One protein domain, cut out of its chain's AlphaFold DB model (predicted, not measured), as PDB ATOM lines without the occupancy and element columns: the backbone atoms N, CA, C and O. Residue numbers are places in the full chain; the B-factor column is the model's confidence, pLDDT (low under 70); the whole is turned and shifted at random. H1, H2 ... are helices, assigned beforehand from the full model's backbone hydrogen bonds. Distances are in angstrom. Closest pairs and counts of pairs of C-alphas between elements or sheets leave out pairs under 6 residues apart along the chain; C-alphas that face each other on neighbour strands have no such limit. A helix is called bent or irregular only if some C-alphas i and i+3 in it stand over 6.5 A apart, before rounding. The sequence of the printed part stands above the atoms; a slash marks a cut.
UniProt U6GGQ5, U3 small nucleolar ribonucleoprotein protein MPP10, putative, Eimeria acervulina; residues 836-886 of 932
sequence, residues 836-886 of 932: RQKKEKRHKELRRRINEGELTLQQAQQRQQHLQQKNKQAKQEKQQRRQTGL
ATOM      1  N   ARG A 836     -10.862 -10.790 -36.546       91.06
ATOM      2  CA  ARG A 836      -9.409 -10.548 -36.426       91.06
ATOM      3  C   ARG A 836      -8.812 -10.199 -37.797       91.06
ATOM      4  O   ARG A 836      -8.317  -9.087 -37.953       91.06
ATOM      5  N   GLN A 837      -9.012 -11.041 -38.812       90.38
ATOM      6  CA  GLN A 837      -8.569 -10.798 -40.194       90.38
ATOM      7  C   GLN A 837      -9.122  -9.484 -40.781       90.38
ATOM      8  O   GLN A 837      -8.413  -8.762 -41.479       90.38
ATOM      9  N   LYS A 838     -10.381  -9.115 -40.494       91.94
ATOM     10  CA  LYS A 838     -10.971  -7.844 -40.965       91.94
ATOM     11  C   LYS A 838     -10.422  -6.615 -40.221       91.94
ATOM     12  O   LYS A 838     -10.363  -5.542 -40.821       91.94
ATOM     13  N   LYS A 839      -9.988  -6.747 -38.956       91.38
ATOM     14  CA  LYS A 839      -9.215  -5.709 -38.238       91.38
ATOM     15  C   LYS A 839      -7.809  -5.587 -38.831       91.38
ATOM     16  O   LYS A 839      -7.369  -4.481 -39.121       91.38
ATOM     17  N   GLU A 840      -7.145  -6.714 -39.060       91.12
ATOM     18  CA  GLU A 840      -5.791  -6.798 -39.610       91.12
ATOM     19  C   GLU A 840      -5.701  -6.207 -41.023       91.12
ATOM     20  O   GLU A 840      -4.904  -5.302 -41.246       91.12
ATOM     21  N   LYS A 841      -6.585  -6.609 -41.949       92.00
ATOM     22  CA  LYS A 841      -6.662  -6.032 -43.305       92.00
ATOM     23  C   LYS A 841      -6.861  -4.512 -43.269       92.00
ATOM     24  O   LYS A 841      -6.192  -3.800 -44.008       92.00
ATOM     25  N   ARG A 842      -7.711  -3.997 -42.367       87.62
ATOM     26  CA  ARG A 842      -7.901  -2.545 -42.161       87.62
ATOM     27  C   ARG A 842      -6.664  -1.845 -41.589       87.62
ATOM     28  O   ARG A 842      -6.410  -0.705 -41.950       87.62
ATOM     29  N   HIS A 843      -5.912  -2.501 -40.709       87.00
ATOM     30  CA  HIS A 843      -4.681  -1.959 -40.126       87.00
ATOM     31  C   HIS A 843      -3.519  -1.970 -41.132       87.00
ATOM     32  O   HIS A 843      -2.802  -0.980 -41.240       87.00
ATOM     33  N   LYS A 844      -3.384  -3.039 -41.931       91.69
ATOM     34  CA  LYS A 844      -2.439  -3.114 -43.053       91.69
ATOM     35  C   LYS A 844      -2.748  -2.056 -44.112       91.69
ATOM     36  O   LYS A 844      -1.829  -1.401 -44.580       91.69
ATOM     37  N   GLU A 845      -4.025  -1.842 -44.424       89.44
ATOM     38  CA  GLU A 845      -4.465  -0.775 -45.328       89.44
ATOM     39  C   GLU A 845      -4.201   0.625 -44.754       89.44
ATOM     40  O   GLU A 845      -3.726   1.498 -45.467       89.44
ATOM     41  N   LEU A 846      -4.429   0.850 -43.453       84.50
ATOM     42  CA  LEU A 846      -4.090   2.126 -42.814       84.50
ATOM     43  C   LEU A 846      -2.579   2.407 -42.888       84.50
ATOM     44  O   LEU A 846      -2.191   3.504 -43.270       84.50
ATOM     45  N   ARG A 847      -1.739   1.404 -42.594       84.12
ATOM     46  CA  ARG A 847      -0.277   1.499 -42.757       84.12
ATOM     47  C   ARG A 847       0.127   1.723 -44.214       84.12
ATOM     48  O   ARG A 847       1.016   2.522 -44.463       84.12
ATOM     49  N   ARG A 848      -0.543   1.076 -45.176       86.38
ATOM     50  CA  ARG A 848      -0.322   1.298 -46.615       86.38
ATOM     51  C   ARG A 848      -0.544   2.770 -46.978       86.38
ATOM     52  O   ARG A 848       0.371   3.392 -47.496       86.38
ATOM     53  N   ARG A 849      -1.692   3.343 -46.601       82.81
ATOM     54  CA  ARG A 849      -2.042   4.746 -46.900       82.81
ATOM     55  C   ARG A 849      -1.154   5.776 -46.186       82.81
ATOM     56  O   ARG A 849      -0.948   6.853 -46.730       82.81
ATOM     57  N   ILE A 850      -0.602   5.448 -45.013       80.69
ATOM     58  CA  ILE A 850       0.430   6.269 -44.347       80.69
ATOM     59  C   ILE A 850       1.750   6.199 -45.133       80.69
ATOM     60  O   ILE A 850       2.309   7.233 -45.481       80.69
ATOM     61  N   ASN A 851       2.214   4.996 -45.486       78.94
ATOM     62  CA  ASN A 851       3.458   4.793 -46.243       78.94
ATOM     63  C   ASN A 851       3.404   5.359 -47.677       78.94
ATOM     64  O   ASN A 851       4.441   5.679 -48.251       78.94
ATOM     65  N   GLU A 852       2.211   5.453 -48.267       80.44
ATOM     66  CA  GLU A 852       1.952   6.067 -49.578       80.44
ATOM     67  C   GLU A 852       1.734   7.592 -49.496       80.44
ATOM     68  O   GLU A 852       1.601   8.242 -50.529       80.44
ATOM     69  N   GLY A 853       1.705   8.174 -48.290       73.56
ATOM     70  CA  GLY A 853       1.528   9.613 -48.067       73.56
ATOM     71  C   GLY A 853       0.087  10.128 -48.194       73.56
ATOM     72  O   GLY A 853      -0.141  11.323 -48.039       73.56
ATOM     73  N   GLU A 854      -0.902   9.259 -48.429       79.06
ATOM     74  CA  GLU A 854      -2.318   9.644 -48.563       79.06
ATOM     75  C   GLU A 854      -2.988  10.066 -47.240       79.06
ATOM     76  O   GLU A 854      -4.117  10.563 -47.245       79.06
ATOM     77  N   LEU A 855      -2.357   9.787 -46.096       71.94
ATOM     78  CA  LEU A 855      -2.884  10.087 -44.766       71.94
ATOM     79  C   LEU A 855      -1.727  10.373 -43.805       71.94
ATOM     80  O   LEU A 855      -0.888   9.500 -43.584       71.94
ATOM     81  N   THR A 856      -1.694  11.560 -43.195       80.12
ATOM     82  CA  THR A 856      -0.627  11.883 -42.235       80.12
ATOM     83  C   THR A 856      -0.782  11.084 -40.939       80.12
ATOM     84  O   THR A 856      -1.876  10.643 -40.569       80.12
ATOM     85  N   LEU A 857       0.321  10.899 -40.213       76.88
ATOM     86  CA  LEU A 857       0.329  10.107 -38.980       76.88
ATOM     87  C   LEU A 857      -0.550  10.754 -37.886       76.88
ATOM     88  O   LEU A 857      -1.308  10.056 -37.213       76.88
ATOM     89  N   GLN A 858      -0.580  12.090 -37.824       79.56
ATOM     90  CA  GLN A 858      -1.514  12.865 -36.996       79.56
ATOM     91  C   GLN A 858      -2.984  12.645 -37.401       79.56
ATOM     92  O   GLN A 858      -3.823  12.372 -36.543       79.56
ATOM     93  N   GLN A 859      -3.320  12.677 -38.698       84.06
ATOM     94  CA  GLN A 859      -4.684  12.379 -39.169       84.06
ATOM     95  C   GLN A 859      -5.096  10.933 -38.842       84.06
ATOM     96  O   GLN A 859      -6.257  10.668 -38.518       84.06
ATOM     97  N   ALA A 860      -4.157   9.981 -38.877       84.38
ATOM     98  CA  ALA A 860      -4.400   8.606 -38.449       84.38
ATOM     99  C   ALA A 860      -4.675   8.505 -36.933       84.38
ATOM    100  O   ALA A 860      -5.613   7.806 -36.540       84.38
ATOM    101  N   GLN A 861      -3.932   9.240 -36.097       85.44
ATOM    102  CA  GLN A 861      -4.157   9.340 -34.648       85.44
ATOM    103  C   GLN A 861      -5.509   9.999 -34.317       85.44
ATOM    104  O   GLN A 861      -6.308   9.414 -33.585       85.44
ATOM    105  N   GLN A 862      -5.828  11.154 -34.913       88.25
ATOM    106  CA  GLN A 862      -7.128  11.828 -34.760       88.25
ATOM    107  C   GLN A 862      -8.288  10.904 -35.158       88.25
ATOM    108  O   GLN A 862      -9.272  10.753 -34.430       88.25
ATOM    109  N   ARG A 863      -8.152  10.197 -36.289       86.44
ATOM    110  CA  ARG A 863      -9.123   9.193 -36.746       86.44
ATOM    111  C   ARG A 863      -9.263   8.034 -35.756       86.44
ATOM    112  O   ARG A 863     -10.375   7.540 -35.572       86.44
ATOM    113  N   GLN A 864      -8.178   7.600 -35.115       87.88
ATOM    114  CA  GLN A 864      -8.208   6.579 -34.067       87.88
ATOM    115  C   GLN A 864      -8.933   7.076 -32.807       87.88
ATOM    116  O   GLN A 864      -9.817   6.369 -32.325       87.88
ATOM    117  N   GLN A 865      -8.644   8.290 -32.331       90.88
ATOM    118  CA  GLN A 865      -9.319   8.911 -31.182       90.88
ATOM    119  C   GLN A 865     -10.827   9.078 -31.434       90.88
ATOM    120  O   GLN A 865     -11.648   8.621 -30.641       90.88
ATOM    121  N   HIS A 866     -11.212   9.625 -32.587       92.00
ATOM    122  CA  HIS A 866     -12.610   9.761 -33.015       92.00
ATOM    123  C   HIS A 866     -13.329   8.398 -33.118       92.00
ATOM    124  O   HIS A 866     -14.491   8.265 -32.720       92.00
ATOM    125  N   LEU A 867     -12.642   7.346 -33.582       89.69
ATOM    126  CA  LEU A 867     -13.175   5.980 -33.558       89.69
ATOM    127  C   LEU A 867     -13.297   5.427 -32.128       89.69
ATOM    128  O   LEU A 867     -14.284   4.754 -31.837       89.69
ATOM    129  N   GLN A 868     -12.351   5.694 -31.225       90.12
ATOM    130  CA  GLN A 868     -12.443   5.300 -29.812       90.12
ATOM    131  C   GLN A 868     -13.626   5.996 -29.121       90.12
ATOM    132  O   GLN A 868     -14.439   5.319 -28.490       90.12
ATOM    133  N   GLN A 869     -13.791   7.307 -29.318       92.81
ATOM    134  CA  GLN A 869     -14.917   8.099 -28.809       92.81
ATOM    135  C   GLN A 869     -16.264   7.551 -29.301       92.81
ATOM    136  O   GLN A 869     -17.128   7.247 -28.480       92.81
ATOM    137  N   LYS A 870     -16.420   7.303 -30.610       93.94
ATOM    138  CA  LYS A 870     -17.645   6.694 -31.164       93.94
ATOM    139  C   LYS A 870     -17.914   5.287 -30.623       93.94
ATOM    140  O   LYS A 870     -19.068   4.930 -30.398       93.94
ATOM    141  N   ASN A 871     -16.877   4.494 -30.340       92.19
ATOM    142  CA  ASN A 871     -17.044   3.207 -29.656       92.19
ATOM    143  C   ASN A 871     -17.422   3.366 -28.164       92.19
ATOM    144  O   ASN A 871     -18.169   2.529 -27.658       92.19
ATOM    145  N   LYS A 872     -16.957   4.411 -27.457       93.56
ATOM    146  CA  LYS A 872     -17.371   4.719 -26.070       93.56
ATOM    147  C   LYS A 872     -18.836   5.169 -26.027       93.56
ATOM    148  O   LYS A 872     -19.613   4.587 -25.275       93.56
ATOM    149  N   GLN A 873     -19.236   6.075 -26.918       90.19
ATOM    150  CA  GLN A 873     -20.628   6.511 -27.089       90.19
ATOM    151  C   GLN A 873     -21.559   5.329 -27.408       90.19
ATOM    152  O   GLN A 873     -22.558   5.138 -26.724       90.19
ATOM    153  N   ALA A 874     -21.199   4.457 -28.358       89.81
ATOM    154  CA  ALA A 874     -22.003   3.275 -28.695       89.81
ATOM    155  C   ALA A 874     -22.063   2.213 -27.570       89.81
ATOM    156  O   ALA A 874     -23.027   1.447 -27.493       89.81
ATOM    157  N   LYS A 875     -21.061   2.146 -26.673       91.25
ATOM    158  CA  LYS A 875     -21.161   1.364 -25.423       91.25
ATOM    159  C   LYS A 875     -22.187   1.994 -24.475       91.25
ATOM    160  O   LYS A 875     -23.077   1.284 -24.014       91.25
ATOM    161  N   GLN A 876     -22.083   3.304 -24.236       88.56
ATOM    162  CA  GLN A 876     -22.961   4.056 -23.333       88.56
ATOM    163  C   GLN A 876     -24.420   4.030 -23.805       88.56
ATOM    164  O   GLN A 876     -25.301   3.699 -23.022       88.56
ATOM    165  N   GLU A 877     -24.685   4.250 -25.093       88.88
ATOM    166  CA  GLU A 877     -26.022   4.130 -25.690       88.88
ATOM    167  C   GLU A 877     -26.602   2.715 -25.513       88.88
ATOM    168  O   GLU A 877     -27.784   2.552 -25.214       88.88
ATOM    169  N   LYS A 878     -25.770   1.670 -25.623       89.44
ATOM    170  CA  LYS A 878     -26.189   0.283 -25.379       89.44
ATOM    171  C   LYS A 878     -26.417  -0.029 -23.891       89.44
ATOM    172  O   LYS A 878     -27.218  -0.912 -23.588       89.44
ATOM    173  N   GLN A 879     -25.731   0.655 -22.975       88.62
ATOM    174  CA  GLN A 879     -25.990   0.579 -21.531       88.62
ATOM    175  C   GLN A 879     -27.294   1.308 -21.181       88.62
ATOM    176  O   GLN A 879     -28.173   0.699 -20.581       88.62
ATOM    177  N   GLN A 880     -27.479   2.537 -21.671       85.31
ATOM    178  CA  GLN A 880     -28.717   3.305 -21.523       85.31
ATOM    179  C   GLN A 880     -29.913   2.521 -22.071       85.31
ATOM    180  O   GLN A 880     -30.843   2.247 -21.326       85.31
ATOM    181  N   ARG A 881     -29.842   2.000 -23.304       87.81
ATOM    182  CA  ARG A 881     -30.915   1.172 -23.888       87.81
ATOM    183  C   ARG A 881     -31.203  -0.121 -23.105       87.81
ATOM    184  O   ARG A 881     -32.294  -0.668 -23.220       87.81
ATOM    185  N   ARG A 882     -30.260  -0.621 -22.296       87.56
ATOM    186  CA  ARG A 882     -30.495  -1.737 -21.355       87.56
ATOM    187  C   ARG A 882     -31.163  -1.300 -20.048       87.56
ATOM    188  O   ARG A 882     -31.858  -2.114 -19.459       87.56
ATOM    189  N   GLN A 883     -30.941  -0.063 -19.605       84.56
ATOM    190  CA  GLN A 883     -31.485   0.503 -18.364       84.56
ATOM    191  C   GLN A 883     -32.866   1.146 -18.570       84.56
ATOM    192  O   GLN A 883     -33.763   0.947 -17.760       84.56
ATOM    193  N   THR A 884     -33.051   1.899 -19.658       81.56
ATOM    194  CA  THR A 884     -34.248   2.715 -19.942       81.56
ATOM    195  C   THR A 884     -35.089   2.190 -21.110       81.56
ATOM    196  O   THR A 884     -36.143   2.745 -21.406       81.56
ATOM    197  N   GLY A 885     -34.626   1.156 -21.823       83.00
ATOM    198  CA  GLY A 885     -35.280   0.586 -23.011       83.00
ATOM    199  C   GLY A 885     -35.113   1.394 -24.309       83.00
ATOM    200  O   GLY A 885     -35.119   0.808 -25.394       83.00
ATOM    201  N   LEU A 886     -34.910   2.713 -24.211       81.19
ATOM    202  CA  LEU A 886     -34.759   3.644 -25.337       81.19
ATOM    203  C   LEU A 886     -33.279   3.982 -25.594       81.19
ATOM    204  O   LEU A 886     -32.468   4.027 -24.670       81.19
TER     205      LEU A 886
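Overview. This is residues 836 to 886 of the 932 residues of the protein "U3 small nucleolar ribonucleoprotein protein MPP10, putative" of Eimeria acervulina (UniProt U6GGQ5). One long helix, H2, makes the longest axis, and a shorter helix, H1, meets it near one end, joined to it by a turn, so that the two make an open V with unequal arms. The arms come near each other at the turn, and residues 836 to 845 of H1 and residues 861 to 876 of H2 stand free. The printed part has 51 residues with two named helices, H1 then H2 along the chain, and no named strand; its class is all helix. It is extended, with a radius of gyration of the C-alphas of 15.3 A, and flat, spanning 47 by 24 by 10 A.

Arrangement. H2, residues 857 to 883, is the longest helix. H1, residues 836 to 851, only just touches it, with 3 pairs of C-alphas within 8 A. The closest C-alphas of the two are those of Ile 850 and Leu 857, 6.6 A apart. H1 touches with residues 846 to 850 alone, and H2 with residues 857 to 860 alone. They run opposite ways at a shallow tilt of 30 degrees and form a helical hairpin; their centres are 19.2 A apart. In both H1 and H2 every O i to N i+4 pair is within hydrogen-bond range.

Along the chain. H2 has 27 residues and runs 39.1 A from C-alpha 857 at (0.329, 10.107, -38.980) to C-alpha 883 at (-31.485, 0.503, -18.364). H1 has 16 residues and runs 22.3 A from its first C-alpha, 836 at (-9.409, -10.548, -36.426), to its last, that of Asn 851. Neither helix is bent.

Size, cuts and confidence. The two C-alphas farthest apart are those of Glu 852 and Thr 884, at 46.9 A. The first and last printed C-alphas, those of Arg 836 and Leu 886, are 31.1 A apart. The link from H1 to H2 is tight, with 5 residues. The printed part has no cut. The mean pLDDT of the printed part is 86.5, and no printed residue is under 70.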